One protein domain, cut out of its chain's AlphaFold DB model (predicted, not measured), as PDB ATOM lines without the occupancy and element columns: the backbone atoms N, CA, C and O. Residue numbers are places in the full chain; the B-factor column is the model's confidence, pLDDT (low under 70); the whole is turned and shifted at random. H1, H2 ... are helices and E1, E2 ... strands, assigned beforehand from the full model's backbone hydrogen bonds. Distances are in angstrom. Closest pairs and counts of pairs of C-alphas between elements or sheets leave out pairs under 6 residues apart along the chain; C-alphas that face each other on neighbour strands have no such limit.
ATOM      1  N   LEU A 202       5.944 -53.978  20.008       96.00
ATOM      2  CA  LEU A 202       5.755 -53.329  21.303       96.00
ATOM      3  C   LEU A 202       7.057 -52.658  21.753       96.00
ATOM      4  O   LEU A 202       7.032 -51.489  22.125       96.00
ATOM      5  N   LEU A 203       8.206 -53.336  21.635       96.31
ATOM      6  CA  LEU A 203       9.506 -52.772  22.020       96.31
ATOM      7  C   LEU A 203       9.847 -51.498  21.245       96.31
ATOM      8  O   LEU A 203      10.297 -50.525  21.851       96.31
ATOM      9  N   ARG A 204       9.585 -51.466  19.934       94.75
ATOM     10  CA  ARG A 204       9.766 -50.249  19.133       94.75
ATOM     11  C   ARG A 204       8.854 -49.117  19.600       94.75
ATOM     12  O   ARG A 204       9.348 -48.027  19.872       94.75
ATOM     13  N   SER A 205       7.558 -49.369  19.762       95.50
ATOM     14  CA  SER A 205       6.622 -48.340  20.230       95.50
ATOM     15  C   SER A 205       6.976 -47.826  21.635       95.50
ATOM     16  O   SER A 205       6.951 -46.622  21.870       95.50
ATOM     17  N   VAL A 206       7.397 -48.704  22.550       96.06
ATOM     18  CA  VAL A 206       7.835 -48.341  23.911       96.06
ATOM     19  C   VAL A 206       9.096 -47.474  23.894       96.06
ATOM     20  O   VAL A 206       9.139 -46.463  24.596       96.06
ATOM     21  N   LEU A 207      10.116 -47.831  23.107       95.50
ATOM     22  CA  LEU A 207      11.352 -47.043  22.997       95.50
ATOM     23  C   LEU A 207      11.090 -45.675  22.348       95.50
ATOM     24  O   LEU A 207      11.584 -44.664  22.847       95.50
ATOM     25  N   ALA A 208      10.247 -45.630  21.308       93.38
ATOM     26  CA  ALA A 208       9.818 -44.398  20.652       93.38
ATOM     27  C   ALA A 208       9.076 -43.450  21.611       93.38
ATOM     28  O   ALA A 208       9.450 -42.284  21.723       93.38
ATOM     29  N   ILE A 209       8.064 -43.951  22.333       94.44
ATOM     30  CA  ILE A 209       7.246 -43.158  23.268       94.44
ATOM     31  C   ILE A 209       8.075 -42.655  24.457       94.44
ATOM     32  O   ILE A 209       7.890 -41.522  24.899       94.44
ATOM     33  N   CYS A 210       9.013 -43.461  24.966       93.12
ATOM     34  CA  CYS A 210       9.904 -43.035  26.047       93.12
ATOM     35  C   CYS A 210      11.033 -42.089  25.587       93.12
ATOM     36  O   CYS A 210      11.708 -41.518  26.442       93.12
ATOM     37  N   GLY A 211      11.290 -41.975  24.277       93.44
ATOM     38  CA  GLY A 211      12.469 -41.291  23.736       93.44
ATOM     39  C   GLY A 211      13.797 -41.965  24.110       93.44
ATOM     40  O   GLY A 211      14.789 -41.271  24.310       93.44
ATOM     41  N   LEU A 212      13.816 -43.298  24.260       93.88
ATOM     42  CA  LEU A 212      14.960 -44.046  24.799       93.88
ATOM     43  C   LEU A 212      15.688 -44.886  23.746       93.88
ATOM     44  O   LEU A 212      15.066 -45.581  22.945       93.88
ATOM     45  N   THR A 213      17.019 -44.908  23.819       92.25
ATOM     46  CA  THR A 213      17.868 -45.807  23.018       92.25
ATOM     47  C   THR A 213      18.195 -47.107  23.765       92.25
ATOM     48  O   THR A 213      18.138 -47.168  24.996       92.25
ATOM     49  N   PHE A 214      18.636 -48.147  23.042       92.62
ATOM     50  CA  PHE A 214      19.134 -49.396  23.649       92.62
ATOM     51  C   PHE A 214      20.293 -49.179  24.638       92.62
ATOM     52  O   PHE A 214      20.460 -49.955  25.574       92.62
ATOM     53  N   MET A 215      21.068 -48.101  24.488       89.62
ATOM     54  CA  MET A 215      22.157 -47.746  25.407       89.62
ATOM     55  C   MET A 215      21.641 -47.222  26.760       89.62
ATOM     56  O   MET A 215      22.329 -47.359  27.771       89.62
ATOM     57  N   GLN A 216      20.429 -46.655  26.789       92.44
ATOM     58  CA  GLN A 216      19.817 -46.008  27.957       92.44
ATOM     59  C   GLN A 216      18.874 -46.928  28.752       92.44
ATOM     60  O   GLN A 216      18.520 -46.592  29.887       92.44
ATOM     61  N   VAL A 217      18.455 -48.069  28.192       95.31
ATOM     62  CA  VAL A 217      17.602 -49.079  28.851       95.31
ATOM     63  C   VAL A 217      18.412 -50.250  29.404       95.31
ATOM     64  O   VAL A 217      19.528 -50.530  28.975       95.31
ATOM     65  N   SER A 218      17.876 -50.922  30.417       95.38
ATOM     66  CA  SER A 218      18.465 -52.128  31.004       95.38
ATOM     67  C   SER A 218      18.070 -53.386  30.226       95.38
ATOM     68  O   SER A 218      17.026 -53.430  29.576       95.38
ATOM     69  N   VAL A 219      18.856 -54.459  30.358       95.06
ATOM     70  CA  VAL A 219      18.493 -55.799  29.853       95.06
ATOM     71  C   VAL A 219      17.115 -56.226  30.371       95.06
ATOM     72  O   VAL A 219      16.304 -56.746  29.610       95.06
ATOM     73  N   ASN A 220      16.801 -55.928  31.637       96.00
ATOM     74  CA  ASN A 220      15.507 -56.256  32.237       96.00
ATOM     75  C   ASN A 220      14.340 -55.437  31.656       96.00
ATOM     76  O   ASN A 220      13.258 -55.993  31.512       96.00
ATOM     77  N   PHE A 221      14.544 -54.177  31.243       97.06
ATOM     78  CA  PHE A 221      13.536 -53.414  30.486       97.06
ATOM     79  C   PHE A 221      13.131 -54.172  29.217       97.06
ATOM     80  O   PHE A 221      11.952 -54.438  28.998       97.06
ATOM     81  N   VAL A 222      14.123 -54.570  28.413       96.81
ATOM     82  CA  VAL A 222      13.904 -55.272  27.138       96.81
ATOM     83  C   VAL A 222      13.267 -56.647  27.370       96.81
ATOM     84  O   VAL A 222      12.280 -56.963  26.710       96.81
ATOM     85  N   ARG A 223      13.739 -57.414  28.368       96.56
ATOM     86  CA  ARG A 223      13.116 -58.684  28.790       96.56
ATOM     87  C   ARG A 223      11.636 -58.521  29.127       96.56
ATOM     88  O   ARG A 223      10.832 -59.313  28.654       96.56
ATOM     89  N   THR A 224      11.268 -57.518  29.928       96.94
ATOM     90  CA  THR A 224       9.870 -57.303  30.327       96.94
ATOM     91  C   THR A 224       8.979 -57.008  29.122       96.94
ATOM     92  O   THR A 224       7.915 -57.608  29.016       96.94
ATOM     93  N   VAL A 225       9.412 -56.155  28.184       97.38
ATOM     94  CA  VAL A 225       8.602 -55.859  26.987       97.38
ATOM     95  C   VAL A 225       8.464 -57.086  26.080       97.38
ATOM     96  O   VAL A 225       7.360 -57.382  25.627       97.38
ATOM     97  N   LEU A 226       9.547 -57.838  25.857       96.75
ATOM     98  CA  LEU A 226       9.513 -59.056  25.038       96.75
ATOM     99  C   LEU A 226       8.688 -60.179  25.689       96.75
ATOM    100  O   LEU A 226       7.994 -60.904  24.982       96.75
ATOM    101  N   ALA A 227       8.713 -60.307  27.019       96.75
ATOM    102  CA  ALA A 227       7.885 -61.266  27.750       96.75
ATOM    103  C   ALA A 227       6.388 -60.922  27.670       96.75
ATOM    104  O   ALA A 227       5.566 -61.822  27.508       96.75
ATOM    105  N   VAL A 228       6.034 -59.632  27.727       96.81
ATOM    106  CA  VAL A 228       4.656 -59.170  27.499       96.81
ATOM    107  C   VAL A 228       4.225 -59.443  26.055       96.81
ATOM    108  O   VAL A 228       3.172 -60.037  25.854       96.81
ATOM    109  N   GLU A 238      -4.926 -58.448  22.558       94.44
ATOM    110  CA  GLU A 238      -4.581 -57.068  22.225       94.44
ATOM    111  C   GLU A 238      -4.166 -56.332  23.507       94.44
ATOM    112  O   GLU A 238      -4.917 -56.258  24.476       94.44
ATOM    113  N   PHE A 239      -2.937 -55.818  23.523       94.06
ATOM    114  CA  PHE A 239      -2.354 -55.097  24.652       94.06
ATOM    115  C   PHE A 239      -1.444 -54.005  24.092       94.06
ATOM    116  O   PHE A 239      -0.544 -54.264  23.285       94.06
ATOM    117  N   THR A 240      -1.716 -52.763  24.465       95.44
ATOM    118  CA  THR A 240      -1.075 -51.584  23.884       95.44
ATOM    119  C   THR A 240       0.147 -51.137  24.689       95.44
ATOM    120  O   THR A 240       0.466 -51.648  25.765       95.44
ATOM    121  N   THR A 241       0.844 -50.118  24.187       95.94
ATOM    122  CA  THR A 241       1.844 -49.401  24.985       95.94
ATOM    123  C   THR A 241       1.234 -48.693  26.190       95.94
ATOM    124  O   THR A 241       1.887 -48.617  27.227       95.94
ATOM    125  N   ASP A 242      -0.010 -48.221  26.095       95.56
ATOM    126  CA  ASP A 242      -0.677 -47.542  27.206       95.56
ATOM    127  C   ASP A 242      -1.075 -48.532  28.308       95.56
ATOM    128  O   ASP A 242      -0.934 -48.206  29.487       95.56
ATOM    129  N   ASP A 243      -1.437 -49.769  27.952       96.12
ATOM    130  CA  ASP A 243      -1.640 -50.864  28.911       96.12
ATOM    131  C   ASP A 243      -0.323 -51.252  29.599       96.12
ATOM    132  O   ASP A 243      -0.277 -51.432  30.823       96.12
ATOM    133  N   LEU A 244       0.792 -51.281  28.853       96.06
ATOM    134  CA  LEU A 244       2.114 -51.490  29.445       96.06
ATOM    135  C   LEU A 244       2.441 -50.401  30.475       96.06
ATOM    136  O   LEU A 244       2.911 -50.725  31.565       96.06
ATOM    137  N   PHE A 245       2.169 -49.130  30.168       95.31
ATOM    138  CA  PHE A 245       2.387 -48.013  31.096       95.31
ATOM    139  C   PHE A 245       1.302 -47.885  32.182       95.31
ATOM    140  O   PHE A 245       1.500 -47.193  33.188       95.31
ATOM    141  N   HIS A 246       0.176 -48.586  32.036       94.19
ATOM    142  CA  HIS A 246      -0.784 -48.778  33.114       94.19
ATOM    143  C   HIS A 246      -0.222 -49.749  34.165       94.19
ATOM    144  O   HIS A 246      -0.248 -49.425  35.356       94.19
ATOM    145  N   VAL A 247       0.337 -50.888  33.736       95.62
ATOM    146  CA  VAL A 247       0.866 -51.956  34.613       95.62
ATOM    147  C   VAL A 247       2.284 -51.665  35.136       95.62
ATOM    148  O   VAL A 247       2.604 -51.983  36.285       95.62
ATOM    149  N   TYR A 248       3.142 -51.030  34.335       96.88
ATOM    150  CA  TYR A 248       4.542 -50.741  34.663       96.88
ATOM    151  C   TYR A 248       4.833 -49.237  34.642       96.88
ATOM    152  O   TYR A 248       4.414 -48.515  33.746       96.88
ATOM    153  N   CYS A 249       5.641 -48.757  35.589       94.56
ATOM    154  CA  CYS A 249       6.266 -47.438  35.493       94.56
ATOM    155  C   CYS A 249       7.710 -47.548  34.979       94.56
ATOM    156  O   CYS A 249       8.458 -48.456  35.354       94.56
ATOM    157  N   VAL A 250       8.109 -46.595  34.132       95.31
ATOM    158  CA  VAL A 250       9.498 -46.432  33.682       95.31
ATOM    159  C   VAL A 250      10.285 -45.758  34.800       95.31
ATOM    160  O   VAL A 250      10.129 -44.563  35.057       95.31
ATOM    161  N   VAL A 251      11.148 -46.512  35.475       93.94
ATOM    162  CA  VAL A 251      12.033 -45.953  36.497       93.94
ATOM    163  C   VAL A 251      13.255 -45.353  35.812       93.94
ATOM    164  O   VAL A 251      14.072 -46.070  35.228       93.94
ATOM    165  N   LYS A 252      13.383 -44.023  35.891       92.38
ATOM    166  CA  LYS A 252      14.600 -43.312  35.481       92.38
ATOM    167  C   LYS A 252      15.756 -43.675  36.431       92.38
ATOM    168  O   LYS A 252      15.534 -43.728  37.645       92.38
ATOM    169  N   PRO A 253      16.978 -43.917  35.926       89.81
ATOM    170  CA  PRO A 253      18.141 -44.141  36.777       89.81
ATOM    171  C   PRO A 253      18.424 -42.904  37.637       89.81
ATOM    172  O   PRO A 253      18.218 -41.765  37.211       89.81
ATOM    173  N   ARG A 254      18.897 -43.112  38.870       87.06
ATOM    174  CA  ARG A 254      19.161 -42.003  39.795       87.06
ATOM    175  C   ARG A 254      20.390 -41.227  39.313       87.06
ATOM    176  O   ARG A 254      21.487 -41.780  39.249       87.06
ATOM    177  N   LYS A 255      20.212 -39.937  39.010       87.38
ATOM    178  CA  LYS A 255      21.326 -39.002  38.797       87.38
ATOM    179  C   LYS A 255      22.159 -38.949  40.081       87.38
ATOM    180  O   LYS A 255      21.603 -38.682  41.149       87.38
ATOM    181  N   ASN A 256      23.460 -39.221  39.995       78.56
ATOM    182  CA  ASN A 256      24.366 -38.972  41.114       78.56
ATOM    183  C   ASN A 256      24.461 -37.444  41.309       78.56
ATOM    184  O   ASN A 256      24.789 -36.759  40.336       78.56
ATOM    185  N   PRO A 257      24.167 -36.881  42.498       78.94
ATOM    186  CA  PRO A 257      24.325 -35.445  42.732       78.94
ATOM    187  C   PRO A 257      25.765 -34.951  42.525       78.94
ATOM    188  O   PRO A 257      25.941 -33.815  42.100       78.94
ATOM    189  N   GLU A 258      26.771 -35.792  42.779       83.19
ATOM    190  CA  GLU A 258      28.190 -35.412  42.733       83.19
ATOM    191  C   GLU A 258      28.727 -35.360  41.297       83.19
ATOM    192  O   GLU A 258      29.137 -34.310  40.816       83.19
ATOM    193  N   THR A 259      28.683 -36.488  40.576       75.88
ATOM    194  CA  THR A 259      29.220 -36.577  39.205       75.88
ATOM    195  C   THR A 259      28.257 -36.058  38.138       75.88
ATOM    196  O   THR A 259      28.606 -36.014  36.963       75.88
ATOM    197  N   GLN A 260      27.014 -35.742  38.511       70.38
ATOM    198  CA  GLN A 260      25.886 -35.473  37.611       70.38
ATOM    199  C   GLN A 260      25.542 -36.583  36.596       70.38
ATOM    200  O   GLN A 260      24.567 -36.438  35.857       70.38
ATOM    201  N   MET A 261      26.258 -37.706  36.570       72.19
ATOM    202  CA  MET A 261      25.964 -38.815  35.664       72.19
ATOM    203  C   MET A 261      24.767 -39.637  36.159       72.19
ATOM    204  O   MET A 261      24.507 -39.750  37.362       72.19
ATOM    205  N   LEU A 262      24.035 -40.246  35.227       75.44
ATOM    206  CA  LEU A 262      22.991 -41.222  35.539       75.44
ATOM    207  C   LEU A 262      23.654 -42.544  35.953       75.44
ATOM    208  O   LEU A 262      24.326 -43.176  35.140       75.44
ATOM    209  N   LYS A 263      23.490 -42.973  37.213       77.62
ATOM    210  CA  LYS A 263      24.058 -44.251  37.672       77.62
ATOM    211  C   LYS A 263      23.093 -45.392  37.334       77.62
ATOM    212  O   LYS A 263      22.146 -45.655  38.076       77.62
ATOM    213  N   GLY A 264      23.361 -46.060  36.214       83.25
ATOM    214  CA  GLY A 264      22.581 -47.185  35.693       83.25
ATOM    215  C   GLY A 264      21.603 -46.795  34.582       83.25
ATOM    216  O   GLY A 264      21.554 -45.646  34.150       83.25
ATOM    217  N   ASN A 265      20.807 -47.769  34.139       90.12
ATOM    218  CA  ASN A 265      19.919 -47.649  32.981       90.12
ATOM    219  C   ASN A 265      18.435 -47.667  33.395       90.12
ATOM    220  O   ASN A 265      18.085 -48.115  34.489       90.12
ATOM    221  N   HIS A 266      17.548 -47.225  32.500       92.81
ATOM    222  CA  HIS A 266      16.098 -47.268  32.700       92.81
ATOM    223  C   HIS A 266      15.588 -48.710  32.832       92.81
ATOM    224  O   HIS A 266      16.043 -49.616  32.127       92.81
ATOM    225  N   TYR A 267      14.611 -48.934  33.709       95.31
ATOM    226  CA  TYR A 267      13.959 -50.237  33.868       95.31
ATOM    227  C   TYR A 267      12.449 -50.100  34.060       95.31
ATOM    228  O   TYR A 267      11.968 -49.098  34.591       95.31
ATOM    229  N   LEU A 268      11.701 -51.109  33.614       94.56
ATOM    230  CA  LEU A 268      10.279 -51.226  33.920       94.56
ATOM    231  C   LEU A 268      10.120 -51.817  35.320       94.56
ATOM    232  O   LEU A 268      10.763 -52.809  35.667       94.56
ATOM    233  N   ARG A 269       9.256 -51.207  36.130       95.25
ATOM    234  CA  ARG A 269       8.889 -51.691  37.464       95.25
ATOM    235  C   ARG A 269       7.377 -51.801  37.547       95.25
ATOM    236  O   ARG A 269       6.692 -50.858  37.160       95.25
ATOM    237  N   LEU A 270       6.862 -52.905  38.092       95.75
ATOM    238  CA  LEU A 270       5.432 -53.037  38.389       95.75
ATOM    239  C   LEU A 270       4.961 -51.828  39.208       95.75
ATOM    240  O   LEU A 270       5.540 -51.495  40.249       95.75
ATOM    241  N   ARG A 271       3.946 -51.138  38.688       93.12
ATOM    242  CA  ARG A 271       3.367 -49.938  39.287       93.12
ATOM    243  C   ARG A 271       2.527 -50.347  40.498       93.12
ATOM    244  O   ARG A 271       1.797 -51.333  40.454       93.12
ATOM    245  N   LYS A 272       2.624 -49.603  41.606       92.81
ATOM    246  CA  LYS A 272       1.729 -49.842  42.755       92.81
ATOM    247  C   LYS A 272       0.308 -49.381  42.386       92.81
ATOM    248  O   LYS A 272       0.213 -48.319  41.775       92.81
ATOM    249  N   PRO A 273      -0.777 -50.058  42.813       86.06
ATOM    250  CA  PRO A 273      -2.149 -49.648  42.475       86.06
ATOM    251  C   PRO A 273      -2.443 -48.172  42.789       86.06
ATOM    252  O   PRO A 273      -2.970 -47.443  41.957       86.06
ATOM    253  N   ASN A 274      -1.980 -47.699  43.951       88.69
ATOM    254  CA  ASN A 274      -2.195 -46.327  44.423       88.69
ATOM    255  C   ASN A 274      -1.166 -45.317  43.869       88.69
ATOM    256  O   ASN A 274      -1.166 -44.154  44.269       88.69
ATOM    257  N   GLN A 275      -0.242 -45.737  42.998       84.38
ATOM    258  CA  GLN A 275       0.706 -44.827  42.357       84.38
ATOM    259  C   GLN A 275      -0.013 -44.109  41.204       84.38
ATOM    260  O   GLN A 275      -0.536 -44.792  40.312       84.38
ATOM    261  N   PRO A 276      -0.037 -42.761  41.178       80.12
ATOM    262  CA  PRO A 276      -0.682 -42.025  40.097       80.12
ATOM    263  C   PRO A 276      -0.085 -42.457  38.761       80.12
ATOM    264  O   PRO A 276       1.120 -42.709  38.659       80.12
ATOM    265  N   GLN A 277      -0.932 -42.586  37.739       75.06
ATOM    266  CA  GLN A 277      -0.446 -42.926  36.411       75.06
ATOM    267  C   GLN A 277       0.496 -41.817  35.956       75.06
ATOM    268  O   GLN A 277       0.148 -40.633  36.009       75.06
ATOM    269  N   MET A 278       1.681 -42.198  35.479       60.06
ATOM    270  CA  MET A 278       2.424 -41.309  34.604       60.06
ATOM    271  C   MET A 278       1.570 -41.122  33.353       60.06
ATOM    272  O   MET A 278       1.647 -41.913  32.418       60.06
ATOM    273  N   ARG A 279       0.783 -40.039  33.316       56.09
ATOM    274  CA  ARG A 279       0.604 -39.339  32.048       56.09
ATOM    275  C   ARG A 279       2.015 -39.104  31.538       56.09
ATOM    276  O   ARG A 279       2.789 -38.408  32.198       56.09
ATOM    277  N   ILE A 280       2.345 -39.708  30.403       54.28
ATOM    278  CA  ILE A 280       3.544 -39.361  29.654       54.28
ATOM    279  C   ILE A 280       3.263 -37.974  29.085       54.28
ATOM    280  O   ILE A 280       2.787 -37.809  27.966       54.28
ATOM    281  N   GLN A 281       3.454 -36.961  29.935       42.56
ATOM    282  CA  GLN A 281       3.502 -35.583  29.495       42.56
ATOM    283  C   GLN A 281       4.592 -35.514  28.429       42.56
ATOM    284  O   GLN A 281       5.704 -36.010  28.632       42.56
ATOM    285  N   GLN A 282       4.280 -34.882  27.302       44.81
ATOM    286  CA  GLN A 282       5.243 -34.690  26.220       44.81
ATOM    287  C   GLN A 282       6.383 -33.732  26.614       44.81
ATOM    288  O   GLN A 282       7.290 -33.524  25.823       44.81
ATOM    289  N   THR A 283       6.421 -33.266  27.870       38.97
ATOM    290  CA  THR A 283       7.521 -32.531  28.510       38.97
ATOM    291  C   THR A 283       8.866 -33.265  28.514       38.97
ATOM    292  O   THR A 283       9.895 -32.616  28.677       38.97
ATOM    293  N   PHE A 284       8.904 -34.573  28.214       46.22
ATOM    294  CA  PHE A 284      10.130 -35.265  27.769       46.22
ATOM    295  C   PHE A 284      10.807 -34.597  26.547       46.22
ATOM    296  O   PHE A 284      11.994 -34.822  26.332       46.22
ATOM    297  N   LEU A 285      10.070 -33.792  25.773       45.84
ATOM    298  CA  LEU A 285      10.528 -32.985  24.637       45.84
ATOM    299  C   LEU A 285      10.547 -31.467  24.928       45.84
ATOM    300  O   LEU A 285      10.965 -30.711  24.059       45.84
ATOM    301  N   GLU A 286      10.079 -31.004  26.096       37.75
ATOM    302  CA  GLU A 286       9.916 -29.561  26.390       37.75
ATOM    303  C   GLU A 286      10.800 -29.049  27.542       37.75
ATOM    304  O   GLU A 286      11.105 -27.857  27.581       37.75
ATOM    305  N   ARG A 299      16.633 -35.495  15.517       51.38
ATOM    306  CA  ARG A 299      15.738 -36.520  14.952       51.38
ATOM    307  C   ARG A 299      15.046 -37.303  16.064       51.38
ATOM    308  O   ARG A 299      15.647 -37.556  17.107       51.38
ATOM    309  N   LYS A 300      13.792 -37.710  15.854       51.34
ATOM    310  CA  LYS A 300      13.024 -38.415  16.887       51.34
ATOM    311  C   LYS A 300      13.378 -39.900  16.895       51.34
ATOM    312  O   LYS A 300      13.543 -40.524  15.849       51.34
ATOM    313  N   VAL A 301      13.406 -40.497  18.087       44.25
ATOM    314  CA  VAL A 301      13.654 -41.939  18.271       44.25
ATOM    315  C   VAL A 301      12.594 -42.798  17.558       44.25
ATOM    316  O   VAL A 301      12.912 -43.890  17.102       44.25
ATOM    317  N   SER A 302      11.369 -42.288  17.371       44.81
ATOM    318  CA  SER A 302      10.336 -42.901  16.519       44.81
ATOM    319  C   SER A 302      10.822 -43.212  15.104       44.81
ATOM    320  O   SER A 302      10.522 -44.274  14.561       44.81
ATOM    321  N   ASP A 303      11.591 -42.297  14.526       46.44
ATOM    322  CA  ASP A 303      11.952 -42.300  13.111       46.44
ATOM    323  C   ASP A 303      13.084 -43.321  12.880       46.44
ATOM    324  O   ASP A 303      13.091 -44.058  11.894       46.44
ATOM    325  N   LEU A 304      13.965 -43.468  13.881       47.31
ATOM    326  CA  LEU A 304      15.011 -44.496  13.961       47.31
ATOM    327  C   LEU A 304      14.487 -45.924  14.206       47.31
ATOM    328  O   LEU A 304      15.253 -46.884  14.134       47.31
ATOM    329  N   LEU A 305      13.195 -46.089  14.500       51.09
ATOM    330  CA  LEU A 305      12.570 -47.391  14.775       51.09
ATOM    331  C   LEU A 305      11.676 -47.876  13.613       51.09
ATOM    332  O   LEU A 305      11.049 -48.940  13.698       51.09
ATOM    333  N   GLY A 306      11.677 -47.153  12.488       48.22
ATOM    334  CA  GLY A 306      10.954 -47.453  11.245       48.22
ATOM    335  C   GLY A 306      11.453 -48.669  10.447       48.22
ATOM    336  O   GLY A 306      11.560 -48.596   9.228       48.22
ATOM    337  N   TYR A 307      11.755 -49.799  11.094       37.75
ATOM    338  CA  TYR A 307      12.163 -51.024  10.396       37.75
ATOM    339  C   TYR A 307      11.003 -51.639   9.585       37.75
ATOM    340  O   TYR A 307       9.974 -52.029  10.158       37.75
ATOM    341  N   ILE A 308      11.214 -51.788   8.273       39.12
ATOM    342  CA  ILE A 308      10.339 -52.478   7.313       39.12
ATOM    343  C   ILE A 308      11.126 -53.671   6.738       39.12
ATOM    344  O   ILE A 308      12.142 -53.435   6.088       39.12
ATOM    345  N   PRO A 309      10.693 -54.934   6.928       31.91
ATOM    346  CA  PRO A 309      11.396 -56.085   6.363       31.91
ATOM    347  C   PRO A 309      11.320 -56.088   4.831       31.91
ATOM    348  O   PRO A 309      10.233 -55.978   4.263       31.91
TER     349      PRO A 309
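What this domain is: This is residues 202 to 228, 238 to 286 and 299 to 309 of the 728 residues of an uncharacterized protein of Actinidia rufa (UniProt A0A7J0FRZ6). A small hairpin of two strands, E1 and E2, sits beside a cluster of three short helices, with H2 packed on E2 and both H2 and H3 meeting H1; the hairpin's long loop, residues 252 to 266, reaches away from this body as an arm. H4 lies out near the end of H1, and the last printed stretch, residues 299 to 309, has no named element. The printed part has 87 residues, with four named helices and two named strands in the order H1 H2 H3 E1 E2 H4; the sheet, order E1 - E2, is antiparallel. The class is mixed, helices and strands, though under half of the residues are in named elements. The whole is compact, with a radius of gyration of the C-alphas of 13.7 A, and spans 44 by 35 by 27 A.

How they stand to each other: Begin at the hairpin of E1, residues 248 to 251, and E2, residues 267 to 270, antiparallel at 141 degrees. Look there for N 249 and O 269, 2.8 A apart, and N 251 and O 267, 2.9 A apart, both within hydrogen-bond range. In the loop between them, residues 254 to 255 pair with residues 262 to 263, antiparallel. Next find H2, residues 219 to 228: its closest C-alpha pair with E2 is Phe 221 and Tyr 267, 4.7 A apart. H1, residues 202 to 210, touches H2 at a steep tilt of 55 degrees, opposite ways; their closest C-alphas are those of Leu 203 and Val 225, 5.9 A apart. H3, residues 241 to 247, only just touches H1, with 3 pairs of C-alphas within 8 A, the closest Val 206 and Thr 241 at 6.2 A; their lines are about perpendicular, at 84 degrees. H4, residues 282 to 285, is close to H1 but not clearly touching, the C-alphas of Cys 210 and Phe 284 being 8.0 A apart. In H1, H2 and H3 every O i to N i+4 pair is within hydrogen-bond range; H4 is too short for such a pair.

Where its parts are: Find C-alpha 248 at (4.542, -50.741, 34.663); from there E1 runs 9.1 A, and E2 measures 10.0 A. H2 is the longest helix, 14.4 A from C-alpha 219 at (18.493, -55.799, 29.853). H1 measures 12.1 A, H3 10.0 A and H4 5.8 A, ending at C-alpha 285 at (10.528, -32.985, 24.637).

The domain as a whole: The two C-alphas farthest apart are those of Glu 258 and Pro 309, 45.1 A. Residues 229 to 237 are not printed, with 10.8 A between C-alphas 228 and 238; residues 287 to 298 are not printed, with 14.6 A between C-alphas 286 and 299. The links E1 to E2 and E2 to H4 are long. The model's pLDDT is under 70 at residues 278 to 286 and 299 to 309.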